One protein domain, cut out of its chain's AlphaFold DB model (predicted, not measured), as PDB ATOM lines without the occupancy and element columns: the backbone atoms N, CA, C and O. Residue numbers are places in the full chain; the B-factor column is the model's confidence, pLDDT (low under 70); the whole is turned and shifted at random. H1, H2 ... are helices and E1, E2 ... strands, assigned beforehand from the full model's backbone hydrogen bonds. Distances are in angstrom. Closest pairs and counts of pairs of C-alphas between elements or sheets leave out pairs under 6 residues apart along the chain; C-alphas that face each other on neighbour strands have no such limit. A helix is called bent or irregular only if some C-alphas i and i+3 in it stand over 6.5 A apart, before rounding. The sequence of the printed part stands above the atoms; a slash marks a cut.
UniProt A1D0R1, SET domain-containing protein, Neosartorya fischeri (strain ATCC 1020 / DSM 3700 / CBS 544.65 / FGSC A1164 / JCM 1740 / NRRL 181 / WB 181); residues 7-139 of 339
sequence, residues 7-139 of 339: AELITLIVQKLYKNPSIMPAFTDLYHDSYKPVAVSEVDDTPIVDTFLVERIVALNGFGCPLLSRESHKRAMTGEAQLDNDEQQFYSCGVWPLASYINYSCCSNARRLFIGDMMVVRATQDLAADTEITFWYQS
ATOM      1  N   ALA A   7      -5.911  18.723 -41.326       84.69
ATOM      2  CA  ALA A   7      -5.467  18.347 -42.673       84.69
ATOM      3  C   ALA A   7      -4.658  17.033 -42.686       84.69
ATOM      4  O   ALA A   7      -4.828  16.191 -43.575       84.69
ATOM      5  N   GLU A   8      -3.810  16.829 -41.676       89.44
ATOM      6  CA  GLU A   8      -3.059  15.586 -41.492       89.44
ATOM      7  C   GLU A   8      -4.009  14.443 -41.122       89.44
ATOM      8  O   GLU A   8      -3.927  13.363 -41.709       89.44
ATOM      9  N   LEU A   9      -4.978  14.699 -40.234       91.75
ATOM     10  CA  LEU A   9      -5.996  13.720 -39.852       91.75
ATOM     11  C   LEU A   9      -6.827  13.248 -41.054       91.75
ATOM     12  O   LEU A   9      -7.032  12.045 -41.209       91.75
ATOM     13  N   ILE A  10      -7.266  14.161 -41.927       94.81
ATOM     14  CA  ILE A  10      -7.991  13.809 -43.161       94.81
ATOM     15  C   ILE A  10      -7.141  12.872 -44.019       94.81
ATOM     16  O   ILE A  10      -7.620  11.823 -44.443       94.81
ATOM     17  N   THR A  11      -5.864  13.204 -44.225       94.81
ATOM     18  CA  THR A  11      -4.944  12.376 -45.021       94.81
ATOM     19  C   THR A  11      -4.785  10.978 -44.416       94.81
ATOM     20  O   THR A  11      -4.867   9.979 -45.133       94.81
ATOM     21  N   LEU A  12      -4.613  10.891 -43.094       94.94
ATOM     22  CA  LEU A  12      -4.503   9.622 -42.374       94.94
ATOM     23  C   LEU A  12      -5.782   8.788 -42.477       94.94
ATOM     24  O   LEU A  12      -5.704   7.584 -42.715       94.94
ATOM     25  N   ILE A  13      -6.954   9.411 -42.338       96.06
ATOM     26  CA  ILE A  13      -8.242   8.723 -42.471       96.06
ATOM     27  C   ILE A  13      -8.420   8.210 -43.895       96.06
ATOM     28  O   ILE A  13      -8.713   7.031 -44.059       96.06
ATOM     29  N   VAL A  14      -8.167   9.030 -44.921       96.62
ATOM     30  CA  VAL A  14      -8.266   8.599 -46.326       96.62
ATOM     31  C   VAL A  14      -7.397   7.368 -46.580       96.62
ATOM     32  O   VAL A  14      -7.876   6.365 -47.107       96.62
ATOM     33  N   GLN A  15      -6.137   7.396 -46.135       96.56
ATOM     34  CA  GLN A  15      -5.236   6.250 -46.262       96.56
ATOM     35  C   GLN A  15      -5.720   5.029 -45.471       96.56
ATOM     36  O   GLN A  15      -5.581   3.900 -45.940       96.56
ATOM     37  N   LYS A  16      -6.272   5.232 -44.269       96.06
ATOM     38  CA  LYS A  16      -6.769   4.150 -43.413       96.06
ATOM     39  C   LYS A  16      -8.000   3.475 -44.011       96.06
ATOM     40  O   LYS A  16      -8.045   2.248 -43.993       96.06
ATOM     41  N   LEU A  17      -8.940   4.253 -44.552       95.38
ATOM     42  CA  LEU A  17     -10.133   3.764 -45.245       95.38
ATOM     43  C   LEU A  17      -9.753   3.000 -46.515       95.38
ATOM     44  O   LEU A  17     -10.232   1.891 -46.715       95.38
ATOM     45  N   TYR A  18      -8.820   3.536 -47.308       95.81
ATOM     46  CA  TYR A  18      -8.340   2.874 -48.522       95.81
ATOM     47  C   TYR A  18      -7.666   1.526 -48.221       95.81
ATOM     48  O   TYR A  18      -7.921   0.533 -48.893       95.81
ATOM     49  N   LYS A  19      -6.819   1.470 -47.183       96.19
ATOM     50  CA  LYS A  19      -6.100   0.243 -46.789       96.19
ATOM     51  C   LYS A  19      -6.970  -0.767 -46.038       96.19
ATOM     52  O   LYS A  19      -6.605  -1.934 -45.980       96.19
ATOM     53  N   ASN A  20      -8.068  -0.326 -45.423       95.25
ATOM     54  CA  ASN A  20      -8.952  -1.160 -44.607       95.25
ATOM     55  C   ASN A  20     -10.420  -0.842 -44.929       95.25
ATOM     56  O   ASN A  20     -11.120  -0.273 -44.088       95.25
ATOM     57  N   PRO A  21     -10.918  -1.214 -46.118       92.50
ATOM     58  CA  PRO A  21     -12.272  -0.862 -46.548       92.50
ATOM     59  C   PRO A  21     -13.368  -1.398 -45.613       92.50
ATOM     60  O   PRO A  21     -14.447  -0.818 -45.532       92.50
ATOM     61  N   SER A  22     -13.088  -2.441 -44.819       93.12
ATOM     62  CA  SER A  22     -14.033  -2.984 -43.834       93.12
ATOM     63  C   SER A  22     -14.472  -1.989 -42.752       93.12
ATOM     64  O   SER A  22     -15.517  -2.199 -42.141       93.12
ATOM     65  N   ILE A  23     -13.720  -0.906 -42.506       92.12
ATOM     66  CA  ILE A  23     -14.106   0.126 -41.528       92.12
ATOM     67  C   ILE A  23     -14.913   1.272 -42.155       92.12
ATOM     68  O   ILE A  23     -15.431   2.113 -41.420       92.12
ATOM     69  N   MET A  24     -15.012   1.332 -43.491       91.50
ATOM     70  CA  MET A  24     -15.692   2.424 -44.191       91.50
ATOM     71  C   MET A  24     -17.150   2.587 -43.768       91.50
ATOM     72  O   MET A  24     -17.480   3.715 -43.417       91.50
ATOM     73  N   PRO A  25     -17.993   1.531 -43.699       92.31
ATOM     74  CA  PRO A  25     -19.406   1.707 -43.365       92.31
ATOM     75  C   PRO A  25     -19.609   2.426 -42.030       92.31
ATOM     76  O   PRO A  25     -20.373   3.379 -41.955       92.31
ATOM     77  N   ALA A  26     -18.850   2.036 -41.000       92.56
ATOM     78  CA  ALA A  26     -18.930   2.647 -39.675       92.56
ATOM     79  C   ALA A  26     -18.459   4.110 -39.655       92.56
ATOM     80  O   ALA A  26     -18.922   4.891 -38.829       92.56
ATOM     81  N   PHE A  27     -17.520   4.484 -40.529       94.75
ATOM     82  CA  PHE A  27     -17.052   5.862 -40.637       94.75
ATOM     83  C   PHE A  27     -18.004   6.723 -41.474       94.75
ATOM     84  O   PHE A  27     -18.321   7.834 -41.069       94.75
ATOM     85  N   THR A  28     -18.473   6.226 -42.621       93.44
ATOM     86  CA  THR A  28     -19.343   6.970 -43.545       93.44
ATOM     87  C   THR A  28     -20.760   7.169 -43.021       93.44
ATOM     88  O   THR A  28     -21.447   8.054 -43.512       93.44
ATOM     89  N   ASP A  29     -21.183   6.376 -42.034       94.19
ATOM     90  CA  ASP A  29     -22.459   6.529 -41.318       94.19
ATOM     91  C   ASP A  29     -22.457   7.717 -40.332       94.19
ATOM     92  O   ASP A  29     -23.507   8.158 -39.867       94.19
ATOM     93  N   LEU A  30     -21.281   8.274 -40.014       96.50
ATOM     94  CA  LEU A  30     -21.173   9.437 -39.132       96.50
ATOM     95  C   LEU A  30     -21.797  10.689 -39.751       96.50
ATOM     96  O   LEU A  30     -21.806  10.878 -40.965       96.50
ATOM     97  N   TYR A  31     -22.255  11.605 -38.894       95.12
ATOM     98  CA  TYR A  31     -22.994  12.791 -39.316       95.12
ATOM     99  C   TYR A  31     -22.213  13.650 -40.324       95.12
ATOM    100  O   TYR A  31     -21.192  14.251 -40.001       95.12
ATOM    101  N   HIS A  32     -22.723  13.763 -41.546       95.12
ATOM    102  CA  HIS A  32     -22.113  14.551 -42.620       95.12
ATOM    103  C   HIS A  32     -23.093  15.582 -43.205       95.12
ATOM    104  O   HIS A  32     -22.984  15.976 -44.373       95.12
ATOM    105  N   ASP A  33     -24.050  16.025 -42.378       92.62
ATOM    106  CA  ASP A  33     -25.118  16.964 -42.738       92.62
ATOM    107  C   ASP A  33     -25.864  16.502 -44.012       92.62
ATOM    108  O   ASP A  33     -26.302  15.357 -44.108       92.62
ATOM    109  N   SER A  34     -26.001  17.371 -45.010       91.94
ATOM    110  CA  SER A  34     -26.731  17.150 -46.254       91.94
ATOM    111  C   SER A  34     -25.840  16.633 -47.388       91.94
ATOM    112  O   SER A  34     -26.303  16.505 -48.528       91.94
ATOM    113  N   TYR A  35     -24.561  16.355 -47.102       95.12
ATOM    114  CA  TYR A  35     -23.624  15.841 -48.096       95.12
ATOM    115  C   TYR A  35     -24.083  14.470 -48.604       95.12
ATOM    116  O   TYR A  35     -24.505  13.621 -47.821       95.12
ATOM    117  N   LYS A  36     -24.003  14.253 -49.920       93.00
ATOM    118  CA  LYS A  36     -24.396  12.995 -50.564       93.00
ATOM    119  C   LYS A  36     -23.140  12.221 -50.977       93.00
ATOM    120  O   LYS A  36     -22.465  12.689 -51.892       93.00
ATOM    121  N   PRO A  37     -22.846  11.075 -50.337       90.38
ATOM    122  CA  PRO A  37     -21.729  10.215 -50.713       90.38
ATOM    123  C   PRO A  37     -21.790   9.757 -52.172       90.38
ATOM    124  O   PRO A  37     -22.874   9.592 -52.743       90.38
ATOM    125  N   VAL A  38     -20.625   9.468 -52.750       88.50
ATOM    126  CA  VAL A  38     -20.536   8.696 -53.998       88.50
ATOM    127  C   VAL A  38     -21.220   7.331 -53.819       88.50
ATOM    128  O   VAL A  38     -20.978   6.625 -52.846       88.50
ATOM    129  N   ALA A  39     -22.081   6.949 -54.767       85.38
ATOM    130  CA  ALA A  39     -22.886   5.722 -54.677       85.38
ATOM    131  C   ALA A  39     -22.092   4.424 -54.918       85.38
ATOM    132  O   ALA A  39     -22.591   3.335 -54.646       85.38
ATOM    133  N   VAL A  40     -20.884   4.534 -55.469       87.56
ATOM    134  CA  VAL A  40     -20.013   3.404 -55.805       87.56
ATOM    135  C   VAL A  40     -18.919   3.297 -54.746       87.56
ATOM    136  O   VAL A  40     -18.172   4.250 -54.540       87.56
ATOM    137  N   SER A  41     -18.824   2.144 -54.088       84.31
ATOM    138  CA  SER A  41     -17.836   1.885 -53.033       84.31
ATOM    139  C   SER A  41     -16.527   1.277 -53.547       84.31
ATOM    140  O   SER A  41     -15.521   1.320 -52.843       84.31
ATOM    141  N   GLU A  42     -16.524   0.710 -54.757       91.00
ATOM    142  CA  GLU A  42     -15.398  -0.043 -55.317       91.00
ATOM    143  C   GLU A  42     -15.458  -0.082 -56.854       91.00
ATOM    144  O   GLU A  42     -16.547  -0.144 -57.428       91.00
ATOM    145  N   VAL A  43     -14.296  -0.052 -57.512       91.81
ATOM    146  CA  VAL A  43     -14.126  -0.288 -58.959       91.81
ATOM    147  C   VAL A  43     -12.889  -1.157 -59.156       91.81
ATOM    148  O   VAL A  43     -11.837  -0.820 -58.623       91.81
ATOM    149  N   ASP A  44     -13.003  -2.247 -59.919       92.56
ATOM    150  CA  ASP A  44     -11.895  -3.167 -60.230       92.56
ATOM    151  C   ASP A  44     -11.098  -3.597 -58.979       92.56
ATOM    152  O   ASP A  44      -9.885  -3.393 -58.897       92.56
ATOM    153  N   ASP A  45     -11.801  -4.108 -57.959       87.81
ATOM    154  CA  ASP A  45     -11.245  -4.514 -56.656       87.81
ATOM    155  C   ASP A  45     -10.519  -3.383 -55.887       87.81
ATOM    156  O   ASP A  45      -9.803  -3.620 -54.909       87.81
ATOM    157  N   THR A  46     -10.694  -2.127 -56.315       91.75
ATOM    158  CA  THR A  46     -10.073  -0.945 -55.711       91.75
ATOM    159  C   THR A  46     -11.112  -0.129 -54.936       91.75
ATOM    160  O   THR A  46     -12.051   0.401 -55.543       91.75
ATOM    161  N   PRO A  47     -10.949   0.047 -53.608       93.31
ATOM    162  CA  PRO A  47     -11.857   0.853 -52.800       93.31
ATOM    163  C   PRO A  47     -11.889   2.319 -53.241       93.31
ATOM    164  O   PRO A  47     -10.845   2.947 -53.442       93.31
ATOM    165  N   ILE A  48     -13.089   2.894 -53.314       93.62
ATOM    166  CA  ILE A  48     -13.282   4.326 -53.558       93.62
ATOM    167  C   ILE A  48     -13.415   5.039 -52.219       93.62
ATOM    168  O   ILE A  48     -14.354   4.802 -51.466       93.62
ATOM    169  N   VAL A  49     -12.504   5.971 -51.942       95.12
ATOM    170  CA  VAL A  49     -12.601   6.851 -50.774       95.12
ATOM    171  C   VAL A  49     -13.024   8.241 -51.225       95.12
ATOM    172  O   VAL A  49     -12.257   8.962 -51.863       95.12
ATOM    173  N   ASP A  50     -14.245   8.625 -50.866       95.38
ATOM    174  CA  ASP A  50     -14.771   9.970 -51.083       95.38
ATOM    175  C   ASP A  50     -14.096  10.956 -50.114       95.38
ATOM    176  O   ASP A  50     -14.442  11.061 -48.936       95.38
ATOM    177  N   THR A  51     -13.075  11.660 -50.600       95.12
ATOM    178  CA  THR A  51     -12.273  12.577 -49.778       95.12
ATOM    179  C   THR A  51     -13.058  13.801 -49.310       95.12
ATOM    180  O   THR A  51     -12.751  14.340 -48.245       95.12
ATOM    181  N   PHE A  52     -14.087  14.218 -50.051       95.00
ATOM    182  CA  PHE A  52     -14.975  15.300 -49.636       95.00
ATOM    183  C   PHE A  52     -15.894  14.832 -48.511       95.00
ATOM    184  O   PHE A  52     -16.025  15.534 -47.515       95.00
ATOM    185  N   LEU A  53     -16.460  13.626 -48.606       95.69
ATOM    186  CA  LEU A  53     -17.199  13.028 -47.494       95.69
ATOM    187  C   LEU A  53     -16.324  12.917 -46.238       95.69
ATOM    188  O   LEU A  53     -16.763  13.295 -45.153       95.69
ATOM    189  N   VAL A  54     -15.073  12.459 -46.379       96.31
ATOM    190  CA  VAL A  54     -14.124  12.387 -45.256       96.31
ATOM    191  C   VAL A  54     -13.899  13.761 -44.628       96.31
ATOM    192  O   VAL A  54     -13.975  13.881 -43.406       96.31
ATOM    193  N   GLU A  55     -13.656  14.800 -45.429       95.06
ATOM    194  CA  GLU A  55     -13.483  16.169 -44.927       95.06
ATOM    195  C   GLU A  55     -14.704  16.637 -44.127       95.06
ATOM    196  O   GLU A  55     -14.546  17.131 -43.006       95.06
ATOM    197  N   ARG A  56     -15.917  16.397 -44.642       94.94
ATOM    198  CA  ARG A  56     -17.166  16.788 -43.973       94.94
ATOM    199  C   ARG A  56     -17.380  16.032 -42.668       94.94
ATOM    200  O   ARG A  56     -17.702  16.658 -41.658       94.94
ATOM    201  N   ILE A  57     -17.151  14.718 -42.661       96.12
ATOM    202  CA  ILE A  57     -17.251  13.894 -41.451       96.12
ATOM    203  C   ILE A  57     -16.252  14.378 -40.405       96.12
ATOM    204  O   ILE A  57     -16.639  14.604 -39.261       96.12
ATOM    205  N   VAL A  58     -14.988  14.595 -40.778       94.69
ATOM    206  CA  VAL A  58     -13.966  15.091 -39.845       94.69
ATOM    207  C   VAL A  58     -14.332  16.478 -39.316       94.69
ATOM    208  O   VAL A  58     -14.156  16.740 -38.131       94.69
ATOM    209  N   ALA A  59     -14.879  17.361 -40.150       91.88
ATOM    210  CA  ALA A  59     -15.275  18.699 -39.723       91.88
ATOM    211  C   ALA A  59     -16.421  18.698 -38.696       91.88
ATOM    212  O   ALA A  59     -16.476  19.597 -37.855       91.88
ATOM    213  N   LEU A  60     -17.339  17.731 -38.756       92.69
ATOM    214  CA  LEU A  60     -18.531  17.683 -37.901       92.69
ATOM    215  C   LEU A  60     -18.398  16.735 -36.703       92.69
ATOM    216  O   LEU A  60     -19.024  16.974 -35.672       92.69
ATOM    217  N   ASN A  61     -17.552  15.709 -36.818       94.38
ATOM    218  CA  ASN A  61     -17.377  14.637 -35.830       94.38
ATOM    219  C   ASN A  61     -15.963  14.584 -35.242       94.38
ATOM    220  O   ASN A  61     -15.666  13.713 -34.423       94.38
ATOM    221  N   GLY A  62     -15.074  15.468 -35.694       91.69
ATOM    222  CA  GLY A  62     -13.719  15.590 -35.187       91.69
ATOM    223  C   GLY A  62     -13.690  16.214 -33.799       91.69
ATOM    224  O   GLY A  62     -14.411  17.163 -33.490       91.69
ATOM    225  N   PHE A  63     -12.802  15.689 -32.967       89.50
ATOM    226  CA  PHE A  63     -12.568  16.160 -31.617       89.50
ATOM    227  C   PHE A  63     -11.129  16.629 -31.491       89.50
ATOM    228  O   PHE A  63     -10.199  15.845 -31.654       89.50
ATOM    229  N   GLY A  64     -10.944  17.892 -31.130       85.75
ATOM    230  CA  GLY A  64      -9.685  18.362 -30.565       85.75
ATOM    231  C   GLY A  64      -9.463  17.687 -29.219       85.75
ATOM    232  O   GLY A  64     -10.409  17.559 -28.425       85.75
ATOM    233  N   CYS A  65      -8.234  17.239 -28.997       83.56
ATOM    234  CA  CYS A  65      -7.867  16.455 -27.831       83.56
ATOM    235  C   CYS A  65      -6.475  16.839 -27.302       83.56
ATOM    236  O   CYS A  65      -5.530  16.973 -28.089       83.56
ATOM    237  N   PRO A  66      -6.304  16.993 -25.977       85.12
ATOM    238  CA  PRO A  66      -4.981  16.940 -25.376       85.12
ATOM    239  C   PRO A  66      -4.443  15.507 -25.469       85.12
ATOM    240  O   PRO A  66      -5.222  14.558 -25.556       85.12
ATOM    241  N   LEU A  67      -3.121  15.342 -25.398       84.12
ATOM    242  CA  LEU A  67      -2.525  14.007 -25.263       84.12
ATOM    243  C   LEU A  67      -2.947  13.352 -23.945       84.12
ATOM    244  O   LEU A  67      -3.280  12.173 -23.916       84.12
ATOM    245  N   LEU A  68      -2.949  14.124 -22.856       89.94
ATOM    246  CA  LEU A  68      -3.337  13.662 -21.530       89.94
ATOM    247  C   LEU A  68      -4.266  14.684 -20.875       89.94
ATOM    248  O   LEU A  68      -3.909  15.853 -20.696       89.94
ATOM    249  N   SER A  69      -5.448  14.242 -20.448       92.25
ATOM    250  CA  SER A  69      -6.379  15.087 -19.694       92.25
ATOM    251  C   SER A  69      -5.789  15.589 -18.378       92.25
ATOM    252  O   SER A  69      -6.120  16.697 -17.963       92.25
ATOM    253  N   ARG A  70      -4.854  14.846 -17.771       93.69
ATOM    254  CA  ARG A  70      -4.104  15.290 -16.586       93.69
ATOM    255  C   ARG A  70      -3.323  16.576 -16.844       93.69
ATOM    256  O   ARG A  70      -3.366  17.493 -16.033       93.69
ATOM    257  N   GLU A  71      -2.630  16.676 -17.975       90.81
ATOM    258  CA  GLU A  71      -1.862  17.878 -18.319       90.81
ATOM    259  C   GLU A  71      -2.789  19.067 -18.574       90.81
ATOM    260  O   GLU A  71      -2.538  20.166 -18.081       90.81
ATOM    261  N   SER A  72      -3.899  18.834 -19.283       89.06
ATOM    262  CA  SER A  72      -4.934  19.851 -19.487       89.06
ATOM    263  C   SER A  72      -5.522  20.330 -18.156       89.06
ATOM    264  O   SER A  72      -5.726  21.529 -17.974       89.06
ATOM    265  N   HIS A  73      -5.755  19.412 -17.216       92.50
ATOM    266  CA  HIS A  73      -6.209  19.723 -15.866       92.50
ATOM    267  C   HIS A  73      -5.176  20.575 -15.117       92.50
ATOM    268  O   HIS A  73      -5.522  21.633 -14.594       92.50
ATOM    269  N   LYS A  74      -3.892  20.182 -15.121       92.19
ATOM    270  CA  LYS A  74      -2.816  20.962 -14.488       92.19
ATOM    271  C   LYS A  74      -2.742  22.392 -15.041       92.19
ATOM    272  O   LYS A  74      -2.713  23.330 -14.248       92.19
ATOM    273  N   ARG A  75      -2.803  22.572 -16.367       87.75
ATOM    274  CA  ARG A  75      -2.810  23.903 -17.016       87.75
ATOM    275  C   ARG A  75      -4.027  24.749 -16.638       87.75
ATOM    276  O   ARG A  75      -3.918  25.962 -16.462       87.75
ATOM    277  N   ALA A  76      -5.197  24.123 -16.495       85.44
ATOM    278  CA  ALA A  76      -6.397  24.811 -16.024       85.44
ATOM    279  C   ALA A  76      -6.237  25.309 -14.575       85.44
ATOM    280  O   ALA A  76      -6.698  26.401 -14.239       85.44
ATOM    281  N   MET A  77      -5.544  24.541 -13.731       87.88
ATOM    282  CA  MET A  77      -5.313  24.872 -12.320       87.88
ATOM    283  C   MET A  77      -4.199  25.904 -12.090       87.88
ATOM    284  O   MET A  77      -4.270  26.667 -11.120       87.88
ATOM    285  N   THR A  78      -3.201  25.986 -12.976       83.38
ATOM    286  CA  THR A  78      -2.161  27.034 -12.944       83.38
ATOM    287  C   THR A  78      -2.632  28.367 -13.534       83.38
ATOM    288  O   THR A  78      -1.979  29.388 -13.332       83.38
ATOM    289  N   GLY A  79      -3.784  28.389 -14.215       69.81
ATOM    290  CA  GLY A  79      -4.298  29.573 -14.912       69.81
ATOM    291  C   GLY A  79      -3.638  29.820 -16.273       69.81
ATOM    292  O   GLY A  79      -4.006  30.767 -16.962       69.81
ATOM    293  N   GLU A  80      -2.719  28.948 -16.693       55.56
ATOM    294  CA  GLU A  80      -2.077  28.992 -18.013       55.56
ATOM    295  C   GLU A  80      -3.091  28.769 -19.141       55.56
ATOM    296  O   GLU A  80      -2.964  29.365 -20.204       55.56
ATOM    297  N   ALA A  81      -4.172  28.026 -18.877       53.22
ATOM    298  CA  ALA A  81      -5.270  27.846 -19.828       53.22
ATOM    299  C   ALA A  81      -6.022  29.147 -20.194       53.22
ATOM    300  O   ALA A  81      -6.758  29.154 -21.171       53.22
ATOM    301  N   GLN A  82      -5.879  30.235 -19.419       45.53
ATOM    302  CA  GLN A  82      -6.507  31.535 -19.716       45.53
ATOM    303  C   GLN A  82      -5.594  32.490 -20.505       45.53
ATOM    304  O   GLN A  82      -6.059  33.533 -20.964       45.53
ATOM    305  N   LEU A  83      -4.295  32.185 -20.618       37.34
ATOM    306  CA  LEU A  83      -3.308  33.041 -21.291       37.34
ATOM    307  C   LEU A  83      -3.194  32.749 -22.791       37.34
ATOM    308  O   LEU A  83      -2.728  33.602 -23.546       37.34
ATOM    309  N   ASP A  84      -3.663  31.583 -23.221       36.00
ATOM    310  CA  ASP A  84      -3.690  31.179 -24.617       36.00
ATOM    311  C   ASP A  84      -5.078  31.456 -25.202       36.00
ATOM    312  O   ASP A  84      -6.083  30.921 -24.745       36.00
ATOM    313  N   ASN A  85      -5.145  32.356 -26.187       35.47
ATOM    314  CA  ASN A  85      -6.389  32.777 -26.833       35.47
ATOM    315  C   ASN A  85      -7.284  31.577 -27.221       35.47
ATOM    316  O   ASN A  85      -6.844  30.661 -27.915       35.47
ATOM    317  N   ASP A  86      -8.559  31.676 -26.835       41.88
ATOM    318  CA  ASP A  86      -9.679  30.718 -26.921       41.88
ATOM    319  C   ASP A  86     -10.001  30.092 -28.304       41.88
ATOM    320  O   ASP A  86     -11.028  29.428 -28.448       41.88
ATOM    321  N   GLU A  87      -9.177  30.260 -29.343       39.09
ATOM    322  CA  GLU A  87      -9.524  29.797 -30.697       39.09
ATOM    323  C   GLU A  87      -8.779  28.558 -31.215       39.09
ATOM    324  O   GLU A  87      -9.275  27.961 -32.165       39.09
ATOM    325  N   GLN A  88      -7.675  28.081 -30.628       48.53
ATOM    326  CA  GLN A  88      -6.942  26.918 -31.177       48.53
ATOM    327  C   GLN A  88      -5.912  26.365 -30.174       48.53
ATOM    328  O   GLN A  88      -4.774  26.823 -30.161       48.53
ATOM    329  N   GLN A  89      -6.258  25.374 -29.337       56.59
ATOM    330  CA  GLN A  89      -5.279  24.874 -28.351       56.59
ATOM    331  C   GLN A  89      -5.221  23.362 -28.114       56.59
ATOM    332  O   GLN A  89      -4.641  22.897 -27.133       56.59
ATOM    333  N   PHE A  90      -5.744  22.566 -29.040       59.53
ATOM    334  CA  PHE A  90      -5.326  21.172 -29.133       59.53
ATOM    335  C   PHE A  90      -4.470  21.016 -30.386       59.53
ATOM    336  O   PHE A  90      -4.956  21.180 -31.503       59.53
ATOM    337  N   TYR A  91      -3.185  20.709 -30.192       67.12
ATOM    338  CA  TYR A  91      -2.256  20.358 -31.276       67.12
ATOM    339  C   TYR A  91      -2.575  18.992 -31.905       67.12
ATOM    340  O   TYR A  91      -1.897  18.571 -32.833       67.12
ATOM    341  N   SER A  92      -3.586  18.291 -31.389       80.56
ATOM    342  CA  SER A  92      -4.036  16.996 -31.876       80.56
ATOM    343  C   SER A  92      -5.553  16.976 -32.026       80.56
ATOM    344  O   SER A  92      -6.287  17.682 -31.323       80.56
ATOM    345  N   CYS A  93      -6.020  16.154 -32.958       89.00
ATOM    346  CA  CYS A  93      -7.426  15.874 -33.168       89.00
ATOM    347  C   CYS A  93      -7.625  14.424 -33.619       89.00
ATOM    348  O   CYS A  93      -6.709  13.784 -34.137       89.00
ATOM    349  N   GLY A  94      -8.839  13.912 -33.442       92.00
ATOM    350  CA  GLY A  94      -9.209  12.571 -33.883       92.00
ATOM    351  C   GLY A  94     -10.713  12.411 -34.071       92.00
ATOM    352  O   GLY A  94     -11.497  13.290 -33.710       92.00
ATOM    353  N   VAL A  95     -11.112  11.273 -34.634       94.06
ATOM    354  CA  VAL A  95     -12.515  10.859 -34.755       94.06
ATOM    355  C   VAL A  95     -12.687   9.561 -33.977       94.06
ATOM    356  O   VAL A  95     -11.996   8.580 -34.244       94.06
ATOM    357  N   TRP A  96     -13.628   9.557 -33.036       95.25
ATOM    358  CA  TRP A  96     -14.017   8.378 -32.264       95.25
ATOM    359  C   TRP A  96     -15.472   8.060 -32.603       95.25
ATOM    360  O   TRP A  96     -16.354   8.676 -32.007       95.25
ATOM    361  N   PRO A  97     -15.744   7.120 -33.533       94.06
ATOM    362  CA  PRO A  97     -17.080   6.930 -34.100       94.06
ATOM    363  C   PRO A  97     -18.187   6.778 -33.055       94.06
ATOM    364  O   PRO A  97     -19.220   7.422 -33.159       94.06
ATOM    365  N   LEU A  98     -17.946   6.001 -31.994       94.25
ATOM    366  CA  LEU A  98     -18.931   5.815 -30.928       94.25
ATOM    367  C   LEU A  98     -19.222   7.114 -30.156       94.25
ATOM    368  O   LEU A  98     -20.369   7.389 -29.823       94.25
ATOM    369  N   ALA A  99     -18.197   7.927 -29.891       95.81
ATOM    370  CA  ALA A  99     -18.366   9.197 -29.190       95.81
ATOM    371  C   ALA A  99     -19.009  10.276 -30.074       95.81
ATOM    372  O   ALA A  99     -19.632  11.194 -29.550       95.81
ATOM    373  N   SER A 100     -18.889  10.166 -31.399       95.62
ATOM    374  CA  SER A 100     -19.514  11.083 -32.361       95.62
ATOM    375  C   SER A 100     -21.047  11.029 -32.355       95.62
ATOM    376  O   SER A 100     -21.676  11.984 -32.791       95.62
ATOM    377  N   TYR A 101     -21.651   9.972 -31.801       95.31
ATOM    378  CA  TYR A 101     -23.101   9.887 -31.579       95.31
ATOM    379  C   TYR A 101     -23.593  10.662 -30.349       95.31
ATOM    380  O   TYR A 101     -24.799  10.819 -30.167       95.31
ATOM    381  N   ILE A 102     -22.693  11.122 -29.475       97.31
ATOM    382  CA  ILE A 102     -23.074  11.811 -28.241       97.31
ATOM    383  C   ILE A 102     -23.438  13.258 -28.557       97.31
ATOM    384  O   ILE A 102     -22.605  14.031 -29.039       97.31
ATOM    385  N   ASN A 103     -24.672  13.639 -28.236       96.19
ATOM    386  CA  ASN A 103     -25.196  14.973 -28.496       96.19
ATOM    387  C   ASN A 103     -24.655  16.039 -27.534       96.19
ATOM    388  O   ASN A 103     -24.119  15.777 -26.452       96.19
ATOM    389  N   TYR A 104     -24.831  17.290 -27.947       94.12
ATOM    390  CA  TYR A 104     -24.480  18.462 -27.160       94.12
ATOM    391  C   TYR A 104     -25.579  18.861 -26.172       94.12
ATOM    392  O   TYR A 104     -26.745  18.990 -26.536       94.12
ATOM    393  N   SER A 105     -25.178  19.244 -24.962       94.00
ATOM    394  CA  SER A 105     -26.003  20.037 -24.042       94.00
ATOM    395  C   SER A 105     -25.109  20.979 -23.244       94.00
ATOM    396  O   SER A 105     -24.079  20.538 -22.747       94.00
ATOM    397  N   CYS A 106     -25.488  22.254 -23.056       91.44
ATOM    398  CA  CYS A 106     -24.745  23.134 -22.138       91.44
ATOM    399  C   CYS A 106     -24.817  22.598 -20.703       91.44
ATOM    400  O   CYS A 106     -23.856  22.716 -19.958       91.44
ATOM    401  N   CYS A 107     -25.941  21.991 -20.319       92.50
ATOM    402  CA  CYS A 107     -26.098  21.278 -19.056       92.50
ATOM    403  C   CYS A 107     -25.844  19.787 -19.317       92.50
ATOM    404  O   CYS A 107     -26.779  18.994 -19.415       92.50
ATOM    405  N   SER A 108     -24.586  19.444 -19.593       94.62
ATOM    406  CA  SER A 108     -24.197  18.080 -19.941       94.62
ATOM    407  C   SER A 108     -24.148  17.174 -18.721       94.62
ATOM    408  O   SER A 108     -23.824  17.626 -17.623       94.62
ATOM    409  N   ASN A 109     -24.371  15.884 -18.942       96.75
ATOM    410  CA  ASN A 109     -24.370  14.865 -17.895       96.75
ATOM    411  C   ASN A 109     -23.184  13.888 -17.979       96.75
ATOM    412  O   ASN A 109     -23.047  12.994 -17.140       96.75
ATOM    413  N   ALA A 110     -22.314  14.072 -18.972       97.12
ATOM    414  CA  ALA A 110     -21.053  13.375 -19.104       97.12
ATOM    415  C   ALA A 110     -19.928  14.334 -19.506       97.12
ATOM    416  O   ALA A 110     -20.141  15.425 -20.040       97.12
ATOM    417  N   ARG A 111     -18.697  13.895 -19.251       93.88
ATOM    418  CA  ARG A 111     -17.465  14.588 -19.614       93.88
ATOM    419  C   ARG A 111     -16.579  13.652 -20.424       93.88
ATOM    420  O   ARG A 111     -16.463  12.469 -20.105       93.88
ATOM    421  N   ARG A 112     -15.952  14.200 -21.465       93.19
ATOM    422  CA  ARG A 112     -14.927  13.518 -22.264       93.19
ATOM    423  C   ARG A 112     -13.532  13.886 -21.777       93.19
ATOM    424  O   ARG A 112     -13.289  15.029 -21.386       93.19
ATOM    425  N   LEU A 113     -12.632  12.920 -21.831       92.75
ATOM    426  CA  LEU A 113     -11.247  13.036 -21.394       92.75
ATOM    427  C   LEU A 113     -10.369  12.065 -22.189       92.75
ATOM    428  O   LEU A 113     -10.887  11.166 -22.852       92.75
ATOM    429  N   PHE A 114      -9.055  12.260 -22.135       92.00
ATOM    430  CA  PHE A 114      -8.103  11.590 -23.012       92.00
ATOM    431  C   PHE A 114      -6.926  11.001 -22.242       92.00
ATOM    432  O   PHE A 114      -6.325  11.665 -21.390       92.00
ATOM    433  N   ILE A 115      -6.591   9.761 -22.593       90.38
ATOM    434  CA  ILE A 115      -5.384   9.051 -22.172       90.38
ATOM    435  C   ILE A 115      -4.701   8.572 -23.456       90.38
ATOM    436  O   ILE A 115      -5.038   7.519 -23.995       90.38
ATOM    437  N   GLY A 116      -3.796   9.386 -23.999       88.25
ATOM    438  CA  GLY A 116      -3.216   9.152 -25.320       88.25
ATOM    439  C   GLY A 116      -4.268   9.287 -26.425       88.25
ATOM    440  O   GLY A 116      -4.910  10.326 -26.560       88.25
ATOM    441  N   ASP A 117      -4.443   8.231 -27.217       89.62
ATOM    442  CA  ASP A 117      -5.441   8.126 -28.291       89.62
ATOM    443  C   ASP A 117      -6.776   7.501 -27.834       89.62
ATOM    444  O   ASP A 117      -7.716   7.361 -28.624       89.62
ATOM    445  N   MET A 118      -6.903   7.163 -26.548       92.44
ATOM    446  CA  MET A 118      -8.148   6.688 -25.959       92.44
ATOM    447  C   MET A 118      -8.975   7.862 -25.433       92.44
ATOM    448  O   MET A 118      -8.535   8.602 -24.550       92.44
ATOM    449  N   MET A 119     -10.212   7.986 -25.922       94.00
ATOM    450  CA  MET A 119     -11.225   8.831 -25.294       94.00
ATOM    451  C   MET A 119     -11.985   8.019 -24.245       94.00
ATOM    452  O   MET A 119     -12.517   6.951 -24.547       94.00
ATOM    453  N   VAL A 120     -12.099   8.557 -23.036       94.62
ATOM    454  CA  VAL A 120     -13.037   8.064 -22.025       94.62
ATOM    455  C   VAL A 120     -14.185   9.059 -21.925       94.62
ATOM    456  O   VAL A 120     -13.977  10.273 -21.893       94.62
ATOM    457  N   VAL A 121     -15.406   8.542 -21.859       96.00
ATOM    458  CA  VAL A 121     -16.599   9.328 -21.546       96.00
ATOM    459  C   VAL A 121     -17.112   8.857 -20.199       96.00
ATOM    460  O   VAL A 121     -17.385   7.672 -20.013       96.00
ATOM    461  N   ARG A 122     -17.222   9.779 -19.244       96.00
ATOM    462  CA  ARG A 122     -17.652   9.470 -17.881       96.00
ATOM    463  C   ARG A 122     -18.869  10.301 -17.508       96.00
ATOM    464  O   ARG A 122     -18.866  11.511 -17.718       96.00
ATOM    465  N   ALA A 123     -19.878   9.662 -16.920       97.19
ATOM    466  CA  ALA A 123     -20.997  10.369 -16.309       97.19
ATOM    467  C   ALA A 123     -20.489  11.309 -15.202       97.19
ATOM    468  O   ALA A 123     -19.604  10.949 -14.421       97.19
ATOM    469  N   THR A 124     -21.037  12.520 -15.151       96.81
ATOM    470  CA  THR A 124     -20.705  13.540 -14.143       96.81
ATOM    471  C   THR A 124     -21.712  13.579 -12.999       96.81
ATOM    472  O   THR A 124     -21.489  14.283 -12.019       96.81
ATOM    473  N   GLN A 125     -22.810  12.841 -13.138       95.81
ATOM    474  CA  GLN A 125     -23.922  12.754 -12.200       95.81
ATOM    475  C   GLN A 125     -24.588  11.381 -12.300       95.81
ATOM    476  O   GLN A 125     -24.315  10.626 -13.236       95.81
ATOM    477  N   ASP A 126     -25.467  11.071 -11.352       95.94
ATOM    478  CA  ASP A 126     -26.287   9.863 -11.417       95.94
ATOM    479  C   ASP A 126     -27.266   9.961 -12.597       95.94
ATOM    480  O   ASP A 126     -27.894  10.999 -12.814       95.94
ATOM    481  N   LEU A 127     -27.382   8.882 -13.374       96.38
ATOM    482  CA  LEU A 127     -28.226   8.820 -14.567       96.38
ATOM    483  C   LEU A 127     -29.274   7.727 -14.388       96.38
ATOM    484  O   LEU A 127     -28.940   6.581 -14.082       96.38
ATOM    485  N   ALA A 128     -30.541   8.074 -14.604       97.06
ATOM    486  CA  ALA A 128     -31.590   7.072 -14.727       97.06
ATOM    487  C   ALA A 128     -31.388   6.259 -16.017       97.06
ATOM    488  O   ALA A 128     -30.756   6.733 -16.968       97.06
ATOM    489  N   ALA A 129     -31.960   5.054 -16.064       97.25
ATOM    490  CA  ALA A 129     -32.012   4.277 -17.298       97.25
ATOM    491  C   ALA A 129     -32.614   5.116 -18.440       97.25
ATOM    492  O   ALA A 129     -33.470   5.968 -18.203       97.25
ATOM    493  N   ASP A 130     -32.115   4.895 -19.655       96.69
ATOM    494  CA  ASP A 130     -32.558   5.571 -20.883       96.69
ATOM    495  C   ASP A 130     -32.331   7.096 -20.923       96.69
ATOM    496  O   ASP A 130     -32.786   7.773 -21.844       96.69
ATOM    497  N   THR A 131     -31.577   7.656 -19.966       97.38
ATOM    498  CA  THR A 131     -31.136   9.058 -20.036       97.38
ATOM    499  C   THR A 131     -30.132   9.226 -21.175       97.38
ATOM    500  O   THR A 131     -29.080   8.584 -21.181       97.38
ATOM    501  N   GLU A 132     -30.418  10.130 -22.112       97.75
ATOM    502  CA  GLU A 132     -29.485  10.487 -23.181       97.75
ATOM    503  C   GLU A 132     -28.170  11.023 -22.599       97.75
ATOM    504  O   GLU A 132     -28.158  11.935 -21.768       97.75
ATOM    505  N   ILE A 133     -27.045  10.470 -23.049       97.88
ATOM    506  CA  ILE A 133     -25.714  10.945 -22.669       97.88
ATOM    507  C   ILE A 133     -25.375  12.168 -23.519       97.88
ATOM    508  O   ILE A 133     -25.510  12.133 -24.740       97.88
ATOM    509  N   THR A 134     -24.895  13.236 -22.883       97.44
ATOM    510  CA  THR A 134     -24.481  14.473 -23.557       97.44
ATOM    511  C   THR A 134     -23.184  15.021 -22.967       97.44
ATOM    512  O   THR A 134     -22.933  14.880 -21.769       97.44
ATOM    513  N   PHE A 135     -22.366  15.690 -23.784       94.88
ATOM    514  CA  PHE A 135     -21.193  16.459 -23.333       94.88
ATOM    515  C   PHE A 135     -21.028  17.765 -24.116       94.88
ATOM    516  O   PHE A 135     -21.697  18.008 -25.121       94.88
ATOM    517  N   TRP A 136     -20.105  18.627 -23.689       87.75
ATOM    518  CA  TRP A 136     -19.810  19.865 -24.409       87.75
ATOM    519  C   TRP A 136     -18.957  19.653 -25.657       87.75
ATOM    520  O   TRP A 136     -17.868  19.073 -25.618       87.75
ATOM    521  N   TYR A 137     -19.413  20.246 -26.755       87.00
ATOM    522  CA  TYR A 137     -18.611  20.488 -27.954       87.00
ATOM    523  C   TYR A 137     -17.810  21.781 -27.766       87.00
ATOM    524  O   TYR A 137     -16.635  21.843 -28.111       87.00
ATOM    525  N   GLN A 138     -18.443  22.781 -27.139       81.00
ATOM    526  CA  GLN A 138     -17.866  24.056 -26.715       81.00
ATOM    527  C   GLN A 138     -18.178  24.301 -25.233       81.00
ATOM    528  O   GLN A 138     -19.314  24.086 -24.800       81.00
ATOM    529  N   SER A 139     -17.176  24.755 -24.472       81.69
ATOM    530  CA  SER A 139     -17.292  25.037 -23.034       81.69
ATOM    531  C   SER A 139     -18.300  26.165 -22.767       81.69
ATOM    532  O   SER A 139     -18.058  27.289 -23.208       81.69
TER     533      SER A 139
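This is residues 7 to 139 of the 339 residues of the protein "SET domain-containing protein" of Neosartorya fischeri (strain ATCC 1020 / DSM 3700 / CBS 544.65 / FGSC A1164 / JCM 1740 / NRRL 181 / WB 181) (UniProt A1D0R1). The model is a loose, two-lobed shape: H1, H2 and H3 make a helical lobe at one end, and a two-stranded hairpin, E3 and E4, is the core of the other, with the short E1, E2 and H5 between them. H4 begins beside the hairpin and sticks out with its residues 74 to 78, as do residues 82 to 87 of the loop after it; the loop at residues 42 to 47 lies at the opposite end of the longest axis. The printed part has 133 residues, with five named helices and four named strands, which follow along the chain as H1, H2, H3, E1, H4, E2, H5, E3 and E4; the class is mixed, helices and strands, and the named elements hold 64 of the 133 residues, under half. E3 and E4 are antiparallel, while E1 and E2 meet only at a point. The whole is only just loose, close to compact, with a radius of gyration of the C-alphas of 17.2 A and spans of 56 by 38 by 25 A.

H1, residues 7 to 19, begins with C-alpha 7 at (-5.467, 18.347, -42.673) and is 18.6 A long. H2, residues 21 to 28, is irregular: C-alphas 22 and 25 are 7.1 A apart. H3 is residues 51 to 61, 15.0 A, and E1 is residues 63 to 65. H4, residues 69 to 78, is 14.4 A long and ends with C-alpha 78 at (-2.161, 27.034, -12.944). E2 is residues 92 to 94 and H5 residues 97 to 100. E3, residues 110 to 115, and E4, residues 118 to 123, are each 16.5 A long; C-alpha 123 is at (-20.997, 10.369, -16.309).

H1 touches H3 with residues 10 to 14 alone, opposite ways at a steep tilt of 61 degrees; their closest C-alphas, of Ile 10 and Glu 55, are 6.2 A apart. H2 and H3 only just touch, with 3 pairs of C-alphas within 8 A, the closest those of Thr 28 and Ile 57 at 7.5 A. H5 is close to H3 but not clearly touching, the closest C-alphas being those of Asn 61 and Ser 100, 5.4 A. E1 and E2 meet only at a point, where C-alphas 64 and 93 face each other at 4.3 A. The closest C-alphas of H4 and E3, of Ser 69 and Phe 114, are 5.1 A apart. In the hairpin E3 and E4, at 154 degrees, N 111 and O 122 are 2.8 A apart and N 120 and O 113 2.9 A, within hydrogen-bond range. H1 and H3 are each apart from E3 and E4. Every O i to N i+4 pair is within hydrogen-bond range in H1, H3 and H4, against 2 of 4 in H2; H5 is too short for such a pair.

The C-alphas farthest apart, of Asp 44 and Thr 78, are 56.9 A apart. The printed part has no cut. The links H2 to H3, 22 residues, and H4 to E2, 13 residues, are long. After E4, residues 134 to 135 pair in parallel with residues 103 to 104. The mean pLDDT of the printed part is 88.5, and residues 79 to 91 are under 70.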